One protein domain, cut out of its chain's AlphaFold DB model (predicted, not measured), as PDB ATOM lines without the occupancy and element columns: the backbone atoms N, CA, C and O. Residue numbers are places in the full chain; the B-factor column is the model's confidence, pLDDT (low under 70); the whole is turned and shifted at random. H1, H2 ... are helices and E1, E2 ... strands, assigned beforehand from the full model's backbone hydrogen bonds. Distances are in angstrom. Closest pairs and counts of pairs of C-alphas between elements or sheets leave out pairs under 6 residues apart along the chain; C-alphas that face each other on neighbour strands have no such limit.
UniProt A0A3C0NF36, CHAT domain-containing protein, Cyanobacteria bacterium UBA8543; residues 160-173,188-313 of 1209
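AT A GLANCE: This is residues 160 to 173 and 188 to 313 of the 1209 residues of the protein "CHAT domain-containing protein" of Cyanobacteria bacterium UBA8543 (UniProt A0A3C0NF36). The chain winds in stacked turns, a solenoid with three walls of parallel strands: E3 E5 E7 E9 E11 make the longest wall, E6 E8 E10 a second, and E2 E1 E4, continued by short pairings, a third. H1 is near the end of the stack where E1 and E2 lie, over the edge strand E3. The 140 printed residues hold one named helix and eleven named strands, in the order E1 E2 H1 E3 E4 E5 E6 E7 E8 E9 E10 E11; the class is mostly strand, though under half of the residues are in named elements. The whole is compact, with a radius of gyration of the C-alphas of 14.0 A and spans of 41 by 39 by 24 A.

IN THESE COORDINATES: E1, residues 161 to 165, begins at C-alpha 161 (6.121, -33.024, 1.066). E2 is residues 189 to 193, and H1, residues 194 to 203, is 15.2 A long. E3, residues 204 to 209, measures 15.6 A from C-alpha (-8.444, -46.123, 10.229). E4 is residues 214 to 216, E5 235 to 238, E6 256 to 258, E7 269 to 273 (13.8 A), E8 280 to 283, E9 287 to 291 (13.4 A) and E10 300 to 302. E11, residues 306 to 310, ends at C-alpha 310 (19.249, -50.225, 4.445).

HOW THE PARTS SIT: In the sheet E3 E5 E7 E9 E11, E3 and E11 are the edge strands. N 236 and O 206 of E5 and E3 are 2.9 A apart, within hydrogen-bond range, as are N 237 and O 270 of E5 and E7 at 2.8 A, N 288 and O 269 of E9 and E7 at 2.9 A, and N 307 and O 287 of E11 and E9 at 2.8 A. H1 is on this sheet, over E3, at a height over the sheet of 8.3 A; it only just stands up from it, rising 41 degrees. The closest C-alphas of H1 and E3 are those of Gln 200 and Val 206, 6.8 A. In H1, 4 of 6 O i to N i+4 pairs are within hydrogen-bond range. H1 only grazes the sheet E2 E1 E4, with residues 194 to 197. There N 163 and O 190 are 2.8 A apart across E1 and E2, and N 215 and O 162 2.9 A across E4 and E1. Residues 214 to 215 of E4 pair in parallel with residues 249 to 250, these with 276 to 277, and these with 295 to 296. In E6 E8 E10, N 257 and O 280 are 2.9 A apart, and N 301 and O 281 2.9 A.

THE WHOLE: The C-alphas farthest apart are those of Asp 173 and Asp 305, 41.1 A. Residues 174 to 187 are not printed; C-alphas 173 and 188 are 13.8 A apart across the cut. The links E4 to E5 and E5 to E6 are long, with 18 and 17 residues. The mean pLDDT of the printed part is 90.0; residues 168 to 173, 188 and 263 to 264 are under 70.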
ATOM      1  N   GLU A 160       3.459 -33.500  -2.288       88.81
ATOM      2  CA  GLU A 160       4.894 -33.426  -2.601       88.81
ATOM      3  C   GLU A 160       5.786 -33.569  -1.345       88.81
ATOM      4  O   GLU A 160       6.749 -34.334  -1.364       88.81
ATOM      5  N   ASN A 161       5.459 -32.884  -0.241       89.56
ATOM      6  CA  ASN A 161       6.121 -33.024   1.066       89.56
ATOM      7  C   ASN A 161       5.082 -33.099   2.196       89.56
ATOM      8  O   ASN A 161       3.996 -32.529   2.073       89.56
ATOM      9  N   ILE A 162       5.436 -33.716   3.327       91.81
ATOM     10  CA  ILE A 162       4.606 -33.750   4.543       91.81
ATOM     11  C   ILE A 162       5.410 -33.240   5.739       91.81
ATOM     12  O   ILE A 162       6.544 -33.656   5.969       91.81
ATOM     13  N   THR A 163       4.814 -32.359   6.535       92.12
ATOM     14  CA  THR A 163       5.326 -31.934   7.840       92.12
ATOM     15  C   THR A 163       4.257 -32.147   8.908       92.12
ATOM     16  O   THR A 163       3.176 -31.560   8.836       92.12
ATOM     17  N   ILE A 164       4.556 -32.972   9.909       91.50
ATOM     18  CA  ILE A 164       3.731 -33.147  11.105       91.50
ATOM     19  C   ILE A 164       4.212 -32.166  12.173       91.50
ATOM     20  O   ILE A 164       5.407 -32.087  12.452       91.50
ATOM     21  N   VAL A 165       3.290 -31.406  12.762       88.88
ATOM     22  CA  VAL A 165       3.591 -30.409  13.801       88.88
ATOM     23  C   VAL A 165       2.803 -30.662  15.084       88.88
ATOM     24  O   VAL A 165       1.676 -31.162  15.039       88.88
ATOM     25  N   ASN A 166       3.380 -30.255  16.215       85.44
ATOM     26  CA  ASN A 166       2.779 -30.367  17.543       85.44
ATOM     27  C   ASN A 166       1.354 -29.768  17.640       85.44
ATOM     28  O   ASN A 166       1.017 -28.773  16.989       85.44
ATOM     29  N   GLY A 167       0.508 -30.362  18.487       70.38
ATOM     30  CA  GLY A 167      -0.928 -30.088  18.550       70.38
ATOM     31  C   GLY A 167      -1.360 -28.675  18.983       70.38
ATOM     32  O   GLY A 167      -1.191 -28.267  20.131       70.38
ATOM     33  N   GLY A 168      -2.100 -28.002  18.090       51.34
ATOM     34  CA  GLY A 168      -2.873 -26.781  18.357       51.34
ATOM     35  C   GLY A 168      -3.284 -26.021  17.091       51.34
ATOM     36  O   GLY A 168      -3.064 -24.820  17.032       51.34
ATOM     37  N   SER A 169      -3.857 -26.728  16.103       49.34
ATOM     38  CA  SER A 169      -4.081 -26.285  14.712       49.34
ATOM     39  C   SER A 169      -2.771 -26.086  13.938       49.34
ATOM     40  O   SER A 169      -2.041 -25.129  14.176       49.34
ATOM     41  N   ALA A 170      -2.498 -26.959  12.954       46.94
ATOM     42  CA  ALA A 170      -1.628 -26.574  11.840       46.94
ATOM     43  C   ALA A 170      -2.155 -25.239  11.297       46.94
ATOM     44  O   ALA A 170      -3.374 -25.040  11.326       46.94
ATOM     45  N   ALA A 171      -1.265 -24.311  10.927       44.50
ATOM     46  CA  ALA A 171      -1.639 -22.953  10.542       44.50
ATOM     47  C   ALA A 171      -2.903 -22.993   9.675       44.50
ATOM     48  O   ALA A 171      -2.884 -23.540   8.577       44.50
ATOM     49  N   ASN A 172      -4.015 -22.475  10.216       43.84
ATOM     50  CA  ASN A 172      -5.196 -22.225   9.412       43.84
ATOM     51  C   ASN A 172      -4.706 -21.285   8.308       43.84
ATOM     52  O   ASN A 172      -4.422 -20.119   8.601       43.84
ATOM     53  N   ASP A 173      -4.643 -21.746   7.062       43.00
ATOM     54  CA  ASP A 173      -4.842 -20.861   5.924       43.00
ATOM     55  C   ASP A 173      -6.305 -20.423   6.011       43.00
ATOM     56  O   ASP A 173      -7.209 -20.947   5.364       43.00
ATOM     57  N   GLY A 188       4.346 -26.550  -1.894       65.00
ATOM     58  CA  GLY A 188       3.953 -27.962  -2.029       65.00
ATOM     59  C   GLY A 188       4.316 -28.834  -0.817       65.00
ATOM     60  O   GLY A 188       5.085 -29.786  -0.892       65.00
ATOM     61  N   THR A 189       3.843 -28.461   0.366       79.19
ATOM     62  CA  THR A 189       4.080 -29.131   1.642       79.19
ATOM     63  C   THR A 189       2.768 -29.170   2.410       79.19
ATOM     64  O   THR A 189       2.233 -28.130   2.781       79.19
ATOM     65  N   LEU A 190       2.257 -30.373   2.672       84.62
ATOM     66  CA  LEU A 190       1.162 -30.577   3.613       84.62
ATOM     67  C   LEU A 190       1.693 -30.372   5.030       84.62
ATOM     68  O   LEU A 190       2.541 -31.137   5.485       84.62
ATOM     69  N   VAL A 191       1.147 -29.396   5.750       85.38
ATOM     70  CA  VAL A 191       1.354 -29.268   7.196       85.38
ATOM     71  C   VAL A 191       0.133 -29.835   7.911       85.38
ATOM     72  O   VAL A 191      -0.963 -29.290   7.797       85.38
ATOM     73  N   ILE A 192       0.312 -30.927   8.650       85.31
ATOM     74  CA  ILE A 192      -0.755 -31.600   9.399       85.31
ATOM     75  C   ILE A 192      -0.412 -31.616  10.888       85.31
ATOM     76  O   ILE A 192       0.740 -31.781  11.275       85.31
ATOM     77  N   SER A 193      -1.406 -31.415  11.754       87.31
ATOM     78  CA  SER A 193      -1.156 -31.521  13.195       87.31
ATOM     79  C   SER A 193      -1.088 -32.982  13.634       87.31
ATOM     80  O   SER A 193      -1.903 -33.794  13.200       87.31
ATOM     81  N   GLU A 194      -0.184 -33.287  14.555       90.00
ATOM     82  CA  GLU A 194      -0.061 -34.577  15.243       90.00
ATOM     83  C   GLU A 194      -1.427 -35.089  15.739       90.00
ATOM     84  O   GLU A 194      -1.889 -36.135  15.288       90.00
ATOM     85  N   ARG A 195      -2.172 -34.278  16.506       87.56
ATOM     86  CA  ARG A 195      -3.540 -34.598  16.973       87.56
ATOM     87  C   ARG A 195      -4.488 -35.060  15.859       87.56
ATOM     88  O   ARG A 195      -5.388 -35.868  16.098       87.56
ATOM     89  N   GLN A 196      -4.354 -34.507  14.656       87.56
ATOM     90  CA  GLN A 196      -5.194 -34.892  13.526       87.56
ATOM     91  C   GLN A 196      -4.825 -36.284  13.015       87.56
ATOM     92  O   GLN A 196      -5.730 -37.081  12.784       87.56
ATOM     93  N   VAL A 197      -3.533 -36.600  12.908       90.88
ATOM     94  CA  VAL A 197      -3.054 -37.953  12.579       90.88
ATOM     95  C   VAL A 197      -3.536 -38.952  13.633       90.88
ATOM     96  O   VAL A 197      -4.160 -39.954  13.293       90.88
ATOM     97  N   GLU A 198      -3.363 -38.640  14.917       90.44
ATOM     98  CA  GLU A 198      -3.810 -39.493  16.024       90.44
ATOM     99  C   GLU A 198      -5.314 -39.757  16.033       90.44
ATOM    100  O   GLU A 198      -5.757 -40.850  16.383       90.44
ATOM    101  N   THR A 199      -6.114 -38.754  15.666       87.44
ATOM    102  CA  THR A 199      -7.569 -38.900  15.578       87.44
ATOM    103  C   THR A 199      -7.943 -39.903  14.490       87.44
ATOM    104  O   THR A 199      -8.824 -40.729  14.715       87.44
ATOM    105  N   GLN A 200      -7.255 -39.869  13.345       89.38
ATOM    106  CA  GLN A 200      -7.500 -40.803  12.244       89.38
ATOM    107  C   GLN A 200      -7.038 -42.226  12.582       89.38
ATOM    108  O   GLN A 200      -7.727 -43.181  12.238       89.38
ATOM    109  N   LEU A 201      -5.946 -42.383  13.342       88.44
ATOM    110  CA  LEU A 201      -5.460 -43.695  13.792       88.44
ATOM    111  C   LEU A 201      -6.460 -44.464  14.676       88.44
ATOM    112  O   LEU A 201      -6.319 -45.672  14.852       88.44
ATOM    113  N   VAL A 202      -7.471 -43.797  15.244       86.19
ATOM    114  CA  VAL A 202      -8.532 -44.454  16.032       86.19
ATOM    115  C   VAL A 202      -9.542 -45.175  15.138       86.19
ATOM    116  O   VAL A 202     -10.088 -46.204  15.549       86.19
ATOM    117  N   SER A 203      -9.820 -44.619  13.957       87.44
ATOM    118  CA  SER A 203     -10.875 -45.060  13.040       87.44
ATOM    119  C   SER A 203     -10.343 -45.677  11.746       87.44
ATOM    120  O   SER A 203     -11.153 -46.177  10.978       87.44
ATOM    121  N   GLY A 204      -9.032 -45.667  11.488       91.25
ATOM    122  CA  GLY A 204      -8.444 -46.123  10.229       91.25
ATOM    123  C   GLY A 204      -6.933 -46.332  10.295       91.25
ATOM    124  O   GLY A 204      -6.261 -45.878  11.220       91.25
ATOM    125  N   ASN A 205      -6.397 -46.995   9.275       94.31
ATOM    126  CA  ASN A 205      -4.977 -46.965   8.958       94.31
ATOM    127  C   ASN A 205      -4.653 -45.644   8.255       94.31
ATOM    128  O   ASN A 205      -5.408 -45.198   7.386       94.31
ATOM    129  N   VAL A 206      -3.518 -45.040   8.594       95.38
ATOM    130  CA  VAL A 206      -3.081 -43.766   8.016       95.38
ATOM    131  C   VAL A 206      -1.851 -44.001   7.145       95.38
ATOM    132  O   VAL A 206      -0.825 -44.470   7.630       95.38
ATOM    133  N   ILE A 207      -1.958 -43.665   5.862       96.94
ATOM    134  CA  ILE A 207      -0.893 -43.784   4.865       96.94
ATOM    135  C   ILE A 207      -0.505 -42.376   4.421       96.94
ATOM    136  O   ILE A 207      -1.274 -41.679   3.756       96.94
ATOM    137  N   LEU A 208       0.694 -41.959   4.813       96.25
ATOM    138  CA  LEU A 208       1.294 -40.676   4.478       96.25
ATOM    139  C   LEU A 208       2.383 -40.913   3.439       96.25
ATOM    140  O   LEU A 208       3.455 -41.428   3.752       96.25
ATOM    141  N   GLN A 209       2.094 -40.558   2.197       95.38
ATOM    142  CA  GLN A 209       2.989 -40.746   1.068       95.38
ATOM    143  C   GLN A 209       3.469 -39.372   0.589       95.38
ATOM    144  O   GLN A 209       2.669 -38.473   0.391       95.38
ATOM    145  N   ALA A 210       4.768 -39.169   0.431       93.12
ATOM    146  CA  ALA A 210       5.320 -37.935  -0.104       93.12
ATOM    147  C   ALA A 210       6.293 -38.248  -1.233       93.12
ATOM    148  O   ALA A 210       7.114 -39.158  -1.110       93.12
ATOM    149  N   ASN A 211       6.241 -37.476  -2.318       91.94
ATOM    150  CA  ASN A 211       7.234 -37.615  -3.388       91.94
ATOM    151  C   ASN A 211       8.641 -37.245  -2.901       91.94
ATOM    152  O   ASN A 211       9.604 -37.835  -3.357       91.94
ATOM    153  N   ASN A 212       8.750 -36.312  -1.950       93.38
ATOM    154  CA  ASN A 212      10.004 -35.891  -1.338       93.38
ATOM    155  C   ASN A 212      10.021 -36.251   0.162       93.38
ATOM    156  O   ASN A 212      10.017 -37.427   0.522       93.38
ATOM    157  N   ASN A 213      10.098 -35.258   1.055       95.81
ATOM    158  CA  ASN A 213      10.376 -35.484   2.472       95.81
ATOM    159  C   ASN A 213       9.104 -35.644   3.306       95.81
ATOM    160  O   ASN A 213       8.102 -34.955   3.093       95.81
ATOM    161  N   ILE A 214       9.209 -36.478   4.340       97.38
ATOM    162  CA  ILE A 214       8.270 -36.517   5.460       97.38
ATOM    163  C   ILE A 214       9.040 -36.131   6.721       97.38
ATOM    164  O   ILE A 214      10.039 -36.760   7.064       97.38
ATOM    165  N   THR A 215       8.593 -35.080   7.404       96.69
ATOM    166  CA  THR A 215       9.227 -34.576   8.629       96.69
ATOM    167  C   THR A 215       8.218 -34.531   9.767       96.69
ATOM    168  O   THR A 215       7.122 -34.006   9.592       96.69
ATOM    169  N   ILE A 216       8.580 -35.042  10.937       95.56
ATOM    170  CA  ILE A 216       7.861 -34.800  12.189       95.56
ATOM    171  C   ILE A 216       8.690 -33.796  12.985       95.56
ATOM    172  O   ILE A 216       9.832 -34.071  13.348       95.56
ATOM    173  N   ASN A 217       8.136 -32.609  13.207       92.88
ATOM    174  CA  ASN A 217       8.747 -31.640  14.106       92.88
ATOM    175  C   ASN A 217       8.619 -32.125  15.550       92.88
ATOM    176  O   ASN A 217       7.666 -32.822  15.870       92.88
ATOM    177  N   ASP A 218       9.528 -31.659  16.405       91.75
ATOM    178  CA  ASP A 218       9.541 -31.942  17.842       91.75
ATOM    179  C   ASP A 218       8.142 -31.828  18.478       91.75
ATOM    180  O   ASP A 218       7.506 -30.761  18.425       91.75
ATOM    181  N   LEU A 219       7.647 -32.937  19.034       90.44
ATOM    182  CA  LEU A 219       6.309 -33.028  19.616       90.44
ATOM    183  C   LEU A 219       6.374 -32.707  21.108       90.44
ATOM    184  O   LEU A 219       7.257 -33.154  21.833       90.44
ATOM    185  N   THR A 220       5.414 -31.935  21.624       89.88
ATOM    186  CA  THR A 220       5.504 -31.491  23.030       89.88
ATOM    187  C   THR A 220       5.280 -32.605  24.042       89.88
ATOM    188  O   THR A 220       5.782 -32.509  25.163       89.88
ATOM    189  N   ASP A 221       4.541 -33.647  23.674       88.12
ATOM    190  CA  ASP A 221       4.357 -34.843  24.493       88.12
ATOM    191  C   ASP A 221       5.296 -35.994  24.096       88.12
ATOM    192  O   ASP A 221       5.300 -37.030  24.763       88.12
ATOM    193  N   ASN A 222       6.147 -35.780  23.084       92.00
ATOM    194  CA  ASN A 222       7.051 -36.754  22.482       92.00
ATOM    195  C   ASN A 222       6.352 -38.014  21.941       92.00
ATOM    196  O   ASN A 222       6.971 -39.081  21.885       92.00
ATOM    197  N   ILE A 223       5.059 -37.955  21.602       91.75
ATOM    198  CA  ILE A 223       4.291 -39.123  21.164       91.75
ATOM    199  C   ILE A 223       3.485 -38.787  19.908       91.75
ATOM    200  O   ILE A 223       2.710 -37.848  19.870       91.75
ATOM    201  N   LEU A 224       3.619 -39.621  18.879       93.69
ATOM    202  CA  LEU A 224       2.665 -39.707  17.783       93.69
ATOM    203  C   LEU A 224       1.919 -41.033  17.898       93.69
ATOM    204  O   LEU A 224       2.427 -42.081  17.484       93.69
ATOM    205  N   GLY A 225       0.704 -40.989  18.443       90.88
ATOM    206  CA  GLY A 225      -0.191 -42.137  18.484       90.88
ATOM    207  C   GLY A 225      -0.906 -42.322  19.816       90.88
ATOM    208  O   GLY A 225      -0.680 -41.634  20.804       90.88
ATOM    209  N   ARG A 226      -1.820 -43.298  19.859       88.44
ATOM    210  CA  ARG A 226      -2.722 -43.504  21.007       88.44
ATOM    211  C   ARG A 226      -2.495 -44.880  21.643       88.44
ATOM    212  O   ARG A 226      -3.320 -45.776  21.435       88.44
ATOM    213  N   PRO A 227      -1.431 -45.060  22.454       84.19
ATOM    214  CA  PRO A 227      -0.972 -46.377  22.918       84.19
ATOM    215  C   PRO A 227      -2.030 -47.168  23.696       84.19
ATOM    216  O   PRO A 227      -2.047 -48.390  23.647       84.19
ATOM    217  N   PHE A 228      -2.953 -46.492  24.388       84.19
ATOM    218  CA  PHE A 228      -3.985 -47.141  25.210       84.19
ATOM    219  C   PHE A 228      -5.395 -47.069  24.601       84.19
ATOM    220  O   PHE A 228      -6.387 -47.322  25.289       84.19
ATOM    221  N   SER A 229      -5.515 -46.731  23.313       83.25
ATOM    222  CA  SER A 229      -6.802 -46.719  22.610       83.25
ATOM    223  C   SER A 229      -7.326 -48.139  22.388       83.25
ATOM    224  O   SER A 229      -6.577 -49.017  21.974       83.25
ATOM    225  N   ARG A 230      -8.619 -48.389  22.637       73.06
ATOM    226  CA  ARG A 230      -9.233 -49.726  22.451       73.06
ATOM    227  C   ARG A 230      -9.238 -50.195  20.993       73.06
ATOM    228  O   ARG A 230      -9.324 -51.390  20.751       73.06
ATOM    229  N   THR A 231      -9.167 -49.252  20.062       71.69
ATOM    230  CA  THR A 231      -9.029 -49.467  18.620       71.69
ATOM    231  C   THR A 231      -7.793 -48.717  18.133       71.69
ATOM    232  O   THR A 231      -7.459 -47.659  18.676       71.69
ATOM    233  N   GLY A 232      -7.096 -49.249  17.135       77.88
ATOM    234  CA  GLY A 232      -5.938 -48.585  16.547       77.88
ATOM    235  C   GLY A 232      -5.575 -49.199  15.204       77.88
ATOM    236  O   GLY A 232      -5.497 -50.420  15.103       77.88
ATOM    237  N   GLY A 233      -5.389 -48.350  14.197       88.81
ATOM    238  CA  GLY A 233      -4.894 -48.741  12.881       88.81
ATOM    239  C   GLY A 233      -3.372 -48.678  12.773       88.81
ATOM    240  O   GLY A 233      -2.671 -48.204  13.672       88.81
ATOM    241  N   SER A 234      -2.873 -49.159  11.643       94.69
ATOM    242  CA  SER A 234      -1.475 -49.049  11.235       94.69
ATOM    243  C   SER A 234      -1.140 -47.635  10.767       94.69
ATOM    244  O   SER A 234      -2.002 -46.911  10.260       94.69
ATOM    245  N   ILE A 235       0.133 -47.265  10.874       96.44
ATOM    246  CA  ILE A 235       0.667 -46.035  10.292       96.44
ATOM    247  C   ILE A 235       1.781 -46.362   9.300       96.44
ATOM    248  O   ILE A 235       2.698 -47.127   9.601       96.44
ATOM    249  N   ALA A 236       1.687 -45.788   8.105       98.06
ATOM    250  CA  ALA A 236       2.670 -45.958   7.048       98.06
ATOM    251  C   ALA A 236       3.177 -44.600   6.564       98.06
ATOM    252  O   ALA A 236       2.388 -43.701   6.273       98.06
ATOM    253  N   PHE A 237       4.495 -44.485   6.443       98.44
ATOM    254  CA  PHE A 237       5.187 -43.331   5.898       98.44
ATOM    255  C   PHE A 237       6.013 -43.755   4.687       98.44
ATOM    256  O   PHE A 237       6.880 -44.623   4.788       98.44
ATOM    257  N   THR A 238       5.781 -43.114   3.553       98.06
ATOM    258  CA  THR A 238       6.539 -43.352   2.324       98.06
ATOM    259  C   THR A 238       7.085 -42.024   1.838       98.06
ATOM    260  O   THR A 238       6.384 -41.293   1.149       98.06
ATOM    261  N   ALA A 239       8.312 -41.693   2.232       96.44
ATOM    262  CA  ALA A 239       9.089 -40.642   1.583       96.44
ATOM    263  C   ALA A 239       9.677 -41.185   0.265       96.44
ATOM    264  O   ALA A 239       9.810 -42.402   0.122       96.44
ATOM    265  N   ASP A 240      10.040 -40.313  -0.683       95.44
ATOM    266  CA  ASP A 240      10.597 -40.726  -1.992       95.44
ATOM    267  C   ASP A 240       9.643 -41.667  -2.765       95.44
ATOM    268  O   ASP A 240      10.033 -42.679  -3.355       95.44
ATOM    269  N   ALA A 241       8.341 -41.362  -2.729       93.44
ATOM    270  CA  ALA A 241       7.307 -42.195  -3.345       93.44
ATOM    271  C   ALA A 241       7.421 -42.286  -4.879       93.44
ATOM    272  O   ALA A 241       7.028 -43.291  -5.481       93.44
ATOM    273  N   ASP A 242       7.987 -41.261  -5.521       91.75
ATOM    274  CA  ASP A 242       8.254 -41.243  -6.962       91.75
ATOM    275  C   ASP A 242       9.515 -42.039  -7.346       91.75
ATOM    276  O   ASP A 242       9.805 -42.228  -8.532       91.75
ATOM    277  N   ASN A 243      10.211 -42.580  -6.341       91.81
ATOM    278  CA  ASN A 243      11.357 -43.452  -6.470       91.81
ATOM    279  C   ASN A 243      12.556 -42.810  -7.193       91.81
ATOM    280  O   ASN A 243      13.378 -43.544  -7.749       91.81
ATOM    281  N   ASN A 244      12.698 -41.483  -7.156       92.06
ATOM    282  CA  ASN A 244      13.781 -40.757  -7.820       92.06
ATOM    283  C   ASN A 244      15.112 -40.741  -7.023       92.06
ATOM    284  O   ASN A 244      16.145 -40.347  -7.572       92.06
ATOM    285  N   GLY A 245      15.102 -41.194  -5.762       89.12
ATOM    286  CA  GLY A 245      16.267 -41.236  -4.866       89.12
ATOM    287  C   GLY A 245      16.377 -40.034  -3.921       89.12
ATOM    288  O   GLY A 245      17.386 -39.889  -3.229       89.12
ATOM    289  N   VAL A 246      15.371 -39.161  -3.911       89.81
ATOM    290  CA  VAL A 246      15.282 -37.928  -3.129       89.81
ATOM    291  C   VAL A 246      14.010 -37.983  -2.293       89.81
ATOM    292  O   VAL A 246      12.921 -38.193  -2.804       89.81
ATOM    293  N   GLY A 247      14.152 -37.755  -0.989       95.56
ATOM    294  CA  GLY A 247      13.033 -37.785  -0.050       95.56
ATOM    295  C   GLY A 247      13.342 -38.651   1.158       95.56
ATOM    296  O   GLY A 247      13.412 -39.870   1.070       95.56
ATOM    297  N   SER A 248      13.584 -38.028   2.304       97.88
ATOM    298  CA  SER A 248      13.904 -38.739   3.545       97.88
ATOM    299  C   SER A 248      12.761 -38.638   4.547       97.88
ATOM    300  O   SER A 248      11.998 -37.667   4.550       97.88
ATOM    301  N   PHE A 249      12.668 -39.643   5.413       98.62
ATOM    302  CA  PHE A 249      11.853 -39.580   6.616       98.62
ATOM    303  C   PHE A 249      12.712 -39.078   7.780       98.62
ATOM    304  O   PHE A 249      13.795 -39.617   8.021       98.62
ATOM    305  N   SER A 250      12.237 -38.075   8.518       98.06
ATOM    306  CA  SER A 250      12.918 -37.580   9.719       98.06
ATOM    307  C   SER A 250      11.944 -37.202  10.836       98.06
ATOM    308  O   SER A 250      10.859 -36.685  10.578       98.06
ATOM    309  N   MET A 251      12.338 -37.445  12.083       96.94
ATOM    310  CA  MET A 251      11.656 -36.983  13.299       96.94
ATOM    311  C   MET A 251      12.687 -36.697  14.399       96.94
ATOM    312  O   MET A 251      13.844 -37.110  14.274       96.94
ATOM    313  N   ASN A 252      12.290 -36.019  15.482       93.31
ATOM    314  CA  ASN A 252      13.168 -35.841  16.641       93.31
ATOM    315  C   ASN A 252      13.496 -37.207  17.279       93.31
ATOM    316  O   ASN A 252      12.641 -38.089  17.359       93.31
ATOM    317  N   SER A 253      14.732 -37.390  17.750       91.50
ATOM    318  CA  SER A 253      15.149 -38.615  18.438       91.50
ATOM    319  C   SER A 253      14.469 -38.821  19.800       91.50
ATOM    320  O   SER A 253      14.418 -39.951  20.280       91.50
ATOM    321  N   GLY A 254      13.945 -37.755  20.416       91.19
ATOM    322  CA  GLY A 254      13.148 -37.814  21.645       91.19
ATOM    323  C   GLY A 254      11.700 -38.274  21.440       91.19
ATOM    324  O   GLY A 254      11.089 -38.782  22.379       91.19
ATOM    325  N   ASP A 255      11.176 -38.157  20.217       94.06
ATOM    326  CA  ASP A 255       9.792 -38.500  19.891       94.06
ATOM    327  C   ASP A 255       9.593 -40.019  19.762       94.06
ATOM    328  O   ASP A 255      10.508 -40.785  19.450       94.06
ATOM    329  N   THR A 256       8.360 -40.476  19.972       95.19
ATOM    330  CA  THR A 256       7.957 -41.881  19.868       95.19
ATOM    331  C   THR A 256       6.780 -42.042  18.915       95.19
ATOM    332  O   THR A 256       5.730 -41.451  19.141       95.19
ATOM    333  N   ILE A 257       6.898 -42.907  17.909       96.12
ATOM    334  CA  ILE A 257       5.744 -43.370  17.123       96.12
ATOM    335  C   ILE A 257       5.223 -44.652  17.760       96.12
ATOM    336  O   ILE A 257       5.985 -45.598  17.967       96.12
ATOM    337  N   VAL A 258       3.929 -44.686  18.080       93.88
ATOM    338  CA  VAL A 258       3.325 -45.816  18.790       93.88
ATOM    339  C   VAL A 258       1.926 -46.154  18.280       93.88
ATOM    340  O   VAL A 258       1.058 -45.289  18.178       93.88
ATOM    341  N   THR A 259       1.672 -47.430  17.984       93.00
ATOM    342  CA  THR A 259       0.312 -47.921  17.692       93.00
ATOM    343  C   THR A 259      -0.409 -48.339  18.978       93.00
ATOM    344  O   THR A 259       0.153 -48.286  20.071       93.00
ATOM    345  N   SER A 260      -1.690 -48.716  18.899       88.94
ATOM    346  CA  SER A 260      -2.400 -49.227  20.081       88.94
ATOM    347  C   SER A 260      -1.717 -50.485  20.622       88.94
ATOM    348  O   SER A 260      -1.475 -51.412  19.868       88.94
ATOM    349  N   LEU A 261      -1.453 -50.532  21.928       85.94
ATOM    350  CA  LEU A 261      -0.778 -51.638  22.621       85.94
ATOM    351  C   LEU A 261      -1.761 -52.504  23.427       85.94
ATOM    352  O   LEU A 261      -1.361 -53.289  24.286       85.94
ATOM    353  N   ASN A 262      -3.066 -52.340  23.197       82.44
ATOM    354  CA  ASN A 262      -4.077 -53.194  23.812       82.44
ATOM    355  C   ASN A 262      -4.056 -54.597  23.184       82.44
ATOM    356  O   ASN A 262      -3.823 -54.750  21.986       82.44
ATOM    357  N   ARG A 263      -4.368 -55.632  23.978       69.56
ATOM    358  CA  ARG A 263      -4.484 -57.011  23.467       69.56
ATOM    359  C   ARG A 263      -5.471 -57.073  22.295       69.56
ATOM    360  O   ARG A 263      -6.617 -56.655  22.443       69.56
ATOM    361  N   GLY A 264      -5.029 -57.645  21.175       69.19
ATOM    362  CA  GLY A 264      -5.820 -57.779  19.947       69.19
ATOM    363  C   GLY A 264      -5.758 -56.572  19.003       69.19
ATOM    364  O   GLY A 264      -6.447 -56.584  17.988       69.19
ATOM    365  N   ALA A 265      -4.963 -55.542  19.315       80.12
ATOM    366  CA  ALA A 265      -4.633 -54.493  18.356       80.12
ATOM    367  C   ALA A 265      -3.745 -55.044  17.225       80.12
ATOM    368  O   ALA A 265      -2.897 -55.896  17.465       80.12
ATOM    369  N   THR A 266      -3.936 -54.537  16.006       82.50
ATOM    370  CA  THR A 266      -3.254 -55.006  14.784       82.50
ATOM    371  C   THR A 266      -2.501 -53.883  14.061       82.50
ATOM    372  O   THR A 266      -2.205 -53.981  12.874       82.50
ATOM    373  N   GLY A 267      -2.203 -52.782  14.758       89.75
ATOM    374  CA  GLY A 267      -1.525 -51.634  14.162       89.75
ATOM    375  C   GLY A 267      -0.037 -51.905  13.948       89.75
ATOM    376  O   GLY A 267       0.676 -52.141  14.922       89.75
ATOM    377  N   ALA A 268       0.417 -51.832  12.699       94.44
ATOM    378  CA  ALA A 268       1.813 -51.925  12.268       94.44
ATOM    379  C   ALA A 268       2.437 -50.534  12.055       94.44
ATOM    380  O   ALA A 268       1.714 -49.552  11.843       94.44
ATOM    381  N   ILE A 269       3.771 -50.451  12.059       98.00
ATOM    382  CA  ILE A 269       4.517 -49.253  11.633       98.00
ATOM    383  C   ILE A 269       5.356 -49.592  10.400       98.00
ATOM    384  O   ILE A 269       6.236 -50.448  10.467       98.00
ATOM    385  N   THR A 270       5.145 -48.867   9.302       98.50
ATOM    386  CA  THR A 270       5.956 -49.006   8.082       98.50
ATOM    387  C   THR A 270       6.558 -47.667   7.686       98.50
ATOM    388  O   THR A 270       5.835 -46.682   7.570       98.50
ATOM    389  N   ILE A 271       7.869 -47.612   7.451       98.69
ATOM    390  CA  ILE A 271       8.564 -46.396   7.009       98.69
ATOM    391  C   ILE A 271       9.471 -46.727   5.826       98.69
ATOM    392  O   ILE A 271      10.257 -47.671   5.882       98.69
ATOM    393  N   SER A 272       9.390 -45.933   4.764       98.50
ATOM    394  CA  SER A 272      10.292 -46.017   3.615       98.50
ATOM    395  C   SER A 272      10.768 -44.641   3.151       98.50
ATOM    396  O   SER A 272      10.076 -43.643   3.366       98.50
ATOM    397  N   GLY A 273      11.965 -44.583   2.563       97.44
ATOM    398  CA  GLY A 273      12.540 -43.350   2.013       97.44
ATOM    399  C   GLY A 273      13.984 -43.492   1.530       97.44
ATOM    400  O   GLY A 273      14.589 -44.564   1.603       97.44
ATOM    401  N   ALA A 274      14.572 -42.392   1.061       97.06
ATOM    402  CA  ALA A 274      15.989 -42.326   0.716       97.06
ATOM    403  C   ALA A 274      16.868 -42.561   1.954       97.06
ATOM    404  O   ALA A 274      17.729 -43.430   1.931       97.06
ATOM    405  N   ASN A 275      16.603 -41.848   3.051       97.94
ATOM    406  CA  ASN A 275      17.160 -42.119   4.379       97.94
ATOM    407  C   ASN A 275      16.033 -42.092   5.411       97.94
ATOM    408  O   ASN A 275      15.024 -41.404   5.218       97.94
ATOM    409  N   ILE A 276      16.218 -42.810   6.515       98.69
ATOM    410  CA  ILE A 276      15.266 -42.849   7.626       98.69
ATOM    411  C   ILE A 276      15.994 -42.425   8.898       98.69
ATOM    412  O   ILE A 276      16.981 -43.041   9.290       98.69
ATOM    413  N   THR A 277      15.512 -41.372   9.553       98.50
ATOM    414  CA  THR A 277      15.952 -40.973  10.896       98.50
ATOM    415  C   THR A 277      14.752 -40.924  11.827       98.50
ATOM    416  O   THR A 277      13.850 -40.112  11.624       98.50
ATOM    417  N   THR A 278      14.728 -41.786  12.840       97.94
ATOM    418  CA  THR A 278      13.630 -41.866  13.804       97.94
ATOM    419  C   THR A 278      14.079 -41.690  15.248       97.94
ATOM    420  O   THR A 278      15.228 -41.953  15.600       97.94
ATOM    421  N   GLY A 279      13.143 -41.275  16.098       96.12
ATOM    422  CA  GLY A 279      13.220 -41.502  17.533       96.12
ATOM    423  C   GLY A 279      12.872 -42.946  17.847       96.12
ATOM    424  O   GLY A 279      13.489 -43.874  17.316       96.12
ATOM    425  N   ARG A 280      11.924 -43.148  18.750       95.44
ATOM    426  CA  ARG A 280      11.538 -44.466  19.251       95.44
ATOM    427  C   ARG A 280      10.335 -45.013  18.497       95.44
ATOM    428  O   ARG A 280       9.417 -44.260  18.182       95.44
ATOM    429  N   LEU A 281      10.303 -46.316  18.241       96.31
ATOM    430  CA  LEU A 281       9.206 -46.961  17.513       96.31
ATOM    431  C   LEU A 281       8.617 -48.099  18.340       96.31
ATOM    432  O   LEU A 281       9.364 -48.928  18.855       96.31
ATOM    433  N   ILE A 282       7.289 -48.142  18.472       93.44
ATOM    434  CA  ILE A 282       6.598 -49.192  19.228       93.44
ATOM    435  C   ILE A 282       5.347 -49.658  18.492       93.44
ATOM    436  O   ILE A 282       4.456 -48.856  18.221       93.44
ATOM    437  N   SER A 283       5.234 -50.955  18.218       92.75
ATOM    438  CA  SER A 283       4.099 -51.494  17.465       92.75
ATOM    439  C   SER A 283       3.470 -52.736  18.089       92.75
ATOM    440  O   SER A 283       4.146 -53.572  18.680       92.75
ATOM    441  N   SER A 284       2.158 -52.872  17.904       89.38
ATOM    442  CA  SER A 284       1.388 -54.092  18.173       89.38
ATOM    443  C   SER A 284       1.497 -55.171  17.098       89.38
ATOM    444  O   SER A 284       1.164 -56.311  17.390       89.38
ATOM    445  N   ASN A 285       1.883 -54.825  15.865       90.25
ATOM    446  CA  ASN A 285       1.795 -55.728  14.710       90.25
ATOM    447  C   ASN A 285       2.929 -55.479  13.701       90.25
ATOM    448  O   ASN A 285       2.703 -55.382  12.494       90.25
ATOM    449  N   GLY A 286       4.147 -55.325  14.217       92.94
ATOM    450  CA  GLY A 286       5.361 -55.368  13.415       92.94
ATOM    451  C   GLY A 286       5.859 -53.991  13.005       92.94
ATOM    452  O   GLY A 286       5.106 -53.017  12.887       92.94
ATOM    453  N   ILE A 287       7.168 -53.911  12.787       97.88
ATOM    454  CA  ILE A 287       7.851 -52.687  12.372       97.88
ATOM    455  C   ILE A 287       8.677 -52.994  11.132       97.88
ATOM    456  O   ILE A 287       9.538 -53.867  11.159       97.88
ATOM    457  N   THR A 288       8.435 -52.265  10.043       98.69
ATOM    458  CA  THR A 288       9.203 -52.391   8.799       98.69
ATOM    459  C   THR A 288       9.824 -51.058   8.404       98.69
ATOM    460  O   THR A 288       9.105 -50.090   8.159       98.69
ATOM    461  N   LEU A 289      11.152 -51.010   8.293       98.75
ATOM    462  CA  LEU A 289      11.911 -49.847   7.829       98.75
ATOM    463  C   LEU A 289      12.671 -50.204   6.546       98.75
ATOM    464  O   LEU A 289      13.419 -51.179   6.528       98.75
ATOM    465  N   ASN A 290      12.507 -49.419   5.483       98.38
ATOM    466  CA  ASN A 290      13.173 -49.652   4.200       98.38
ATOM    467  C   ASN A 290      13.804 -48.362   3.655       98.38
ATOM    468  O   ASN A 290      13.100 -47.492   3.137       98.38
ATOM    469  N   ALA A 291      15.128 -48.242   3.772       98.00
ATOM    470  CA  ALA A 291      15.888 -47.105   3.268       98.00
ATOM    471  C   ALA A 291      16.819 -47.490   2.113       98.00
ATOM    472  O   ALA A 291      17.489 -48.524   2.142       98.00
ATOM    473  N   ARG A 292      16.945 -46.608   1.116       97.31
ATOM    474  CA  ARG A 292      17.969 -46.740   0.058       97.31
ATOM    475  C   ARG A 292      19.376 -46.383   0.539       97.31
ATOM    476  O   ARG A 292      20.351 -46.891  -0.002       97.31
ATOM    477  N   GLY A 293      19.467 -45.489   1.513       97.44
ATOM    478  CA  GLY A 293      20.668 -45.084   2.225       97.44
ATOM    479  C   GLY A 293      20.617 -45.590   3.660       97.44
ATOM    480  O   GLY A 293      20.391 -46.779   3.886       97.44
ATOM    481  N   ASP A 294      20.829 -44.694   4.619       98.44
ATOM    482  CA  ASP A 294      20.993 -45.058   6.025       98.44
ATOM    483  C   ASP A 294      19.656 -45.140   6.780       98.44
ATOM    484  O   ASP A 294      18.707 -44.390   6.515       98.44
ATOM    485  N   VAL A 295      19.614 -46.022   7.783       98.75
ATOM    486  CA  VAL A 295      18.581 -46.053   8.829       98.75
ATOM    487  C   VAL A 295      19.234 -45.698  10.159       98.75
ATOM    488  O   VAL A 295      20.117 -46.408  10.629       98.75
ATOM    489  N   THR A 296      18.785 -44.617  10.790       98.19
ATOM    490  CA  THR A 296      19.171 -44.235  12.154       98.19
ATOM    491  C   THR A 296      17.927 -44.169  13.029       98.19
ATOM    492  O   THR A 296      16.967 -43.487  12.691       98.19
ATOM    493  N   THR A 297      17.925 -44.872  14.152       95.88
ATOM    494  CA  THR A 297      16.793 -44.960  15.086       95.88
ATOM    495  C   THR A 297      17.299 -45.047  16.523       95.88
ATOM    496  O   THR A 297      18.482 -45.292  16.760       95.88
ATOM    497  N   THR A 298      16.416 -44.835  17.494       93.94
ATOM    498  CA  THR A 298      16.720 -45.093  18.906       93.94
ATOM    499  C   THR A 298      16.279 -46.513  19.280       93.94
ATOM    500  O   THR A 298      16.751 -47.478  18.679       93.94
ATOM    501  N   ASP A 299      15.404 -46.657  20.273       93.88
ATOM    502  CA  ASP A 299      14.849 -47.938  20.689       93.88
ATOM    503  C   ASP A 299      13.688 -48.357  19.773       93.88
ATOM    504  O   ASP A 299      12.849 -47.542  19.377       93.88
ATOM    505  N   ILE A 300      13.602 -49.650  19.480       95.31
ATOM    506  CA  ILE A 300      12.520 -50.259  18.706       95.31
ATOM    507  C   ILE A 300      11.906 -51.387  19.535       95.31
ATOM    508  O   ILE A 300      12.622 -52.258  20.024       95.31
ATOM    509  N   GLY A 301      10.584 -51.366  19.689       93.81
ATOM    510  CA  GLY A 301       9.811 -52.386  20.392       93.81
ATOM    511  C   GLY A 301       8.647 -52.897  19.544       93.81
ATOM    512  O   GLY A 301       7.909 -52.097  18.978       93.81
ATOM    513  N   SER A 302       8.428 -54.202  19.457       92.62
ATOM    514  CA  SER A 302       7.286 -54.741  18.708       92.62
ATOM    515  C   SER A 302       6.753 -56.029  19.320       92.62
ATOM    516  O   SER A 302       7.513 -56.814  19.871       92.62
ATOM    517  N   PHE A 303       5.444 -56.255  19.221       88.56
ATOM    518  CA  PHE A 303       4.832 -57.551  19.543       88.56
ATOM    519  C   PHE A 303       4.914 -58.565  18.384       88.56
ATOM    520  O   PHE A 303       4.625 -59.738  18.589       88.56
ATOM    521  N   ASP A 304       5.290 -58.108  17.188       91.56
ATOM    522  CA  ASP A 304       5.438 -58.898  15.955       91.56
ATOM    523  C   ASP A 304       6.758 -58.505  15.245       91.56
ATOM    524  O   ASP A 304       7.522 -57.698  15.786       91.56
ATOM    525  N   ASP A 305       7.059 -59.047  14.066       94.44
ATOM    526  CA  ASP A 305       8.398 -58.998  13.467       94.44
ATOM    527  C   ASP A 305       8.949 -57.574  13.276       94.44
ATOM    528  O   ASP A 305       8.241 -56.632  12.896       94.44
ATOM    529  N   ILE A 306      10.259 -57.428  13.488       98.12
ATOM    530  CA  ILE A 306      11.007 -56.200  13.196       98.12
ATOM    531  C   ILE A 306      11.901 -56.454  11.985       98.12
ATOM    532  O   ILE A 306      12.840 -57.242  12.050       98.12
ATOM    533  N   ASN A 307      11.645 -55.736  10.893       98.50
ATOM    534  CA  ASN A 307      12.371 -55.848   9.631       98.50
ATOM    535  C   ASN A 307      12.989 -54.499   9.246       98.50
ATOM    536  O   ASN A 307      12.272 -53.535   8.980       98.50
ATOM    537  N   ILE A 308      14.317 -54.414   9.178       98.75
ATOM    538  CA  ILE A 308      15.039 -53.193   8.794       98.75
ATOM    539  C   ILE A 308      15.950 -53.502   7.612       98.75
ATOM    540  O   ILE A 308      16.828 -54.356   7.697       98.75
ATOM    541  N   THR A 309      15.760 -52.787   6.508       98.75
ATOM    542  CA  THR A 309      16.611 -52.870   5.317       98.75
ATOM    543  C   THR A 309      17.201 -51.500   4.998       98.75
ATOM    544  O   THR A 309      16.464 -50.516   4.924       98.75
ATOM    545  N   ALA A 310      18.518 -51.438   4.797       98.56
ATOM    546  CA  ALA A 310      19.249 -50.225   4.445       98.56
ATOM    547  C   ALA A 310      20.226 -50.480   3.285       98.56
ATOM    548  O   ALA A 310      21.085 -51.359   3.356       98.56
ATOM    549  N   GLY A 311      20.158 -49.676   2.223       97.94
ATOM    550  CA  GLY A 311      21.199 -49.666   1.185       97.94
ATOM    551  C   GLY A 311      22.505 -48.984   1.629       97.94
ATOM    552  O   GLY A 311      23.517 -49.095   0.934       97.94
ATOM    553  N   GLY A 312      22.488 -48.313   2.786       97.81
ATOM    554  CA  GLY A 312      23.631 -47.809   3.549       97.81
ATOM    555  C   GLY A 312      23.819 -48.578   4.863       97.81
ATOM    556  O   GLY A 312      23.803 -49.807   4.864       97.81
ATOM    557  N   SER A 313      24.031 -47.871   5.972       98.69
ATOM    558  CA  SER A 313      24.240 -48.435   7.315       98.69
ATOM    559  C   SER A 313      22.964 -48.412   8.167       98.69
ATOM    560  O   SER A 313      22.086 -47.570   7.976       98.69
TER     561      SER A 313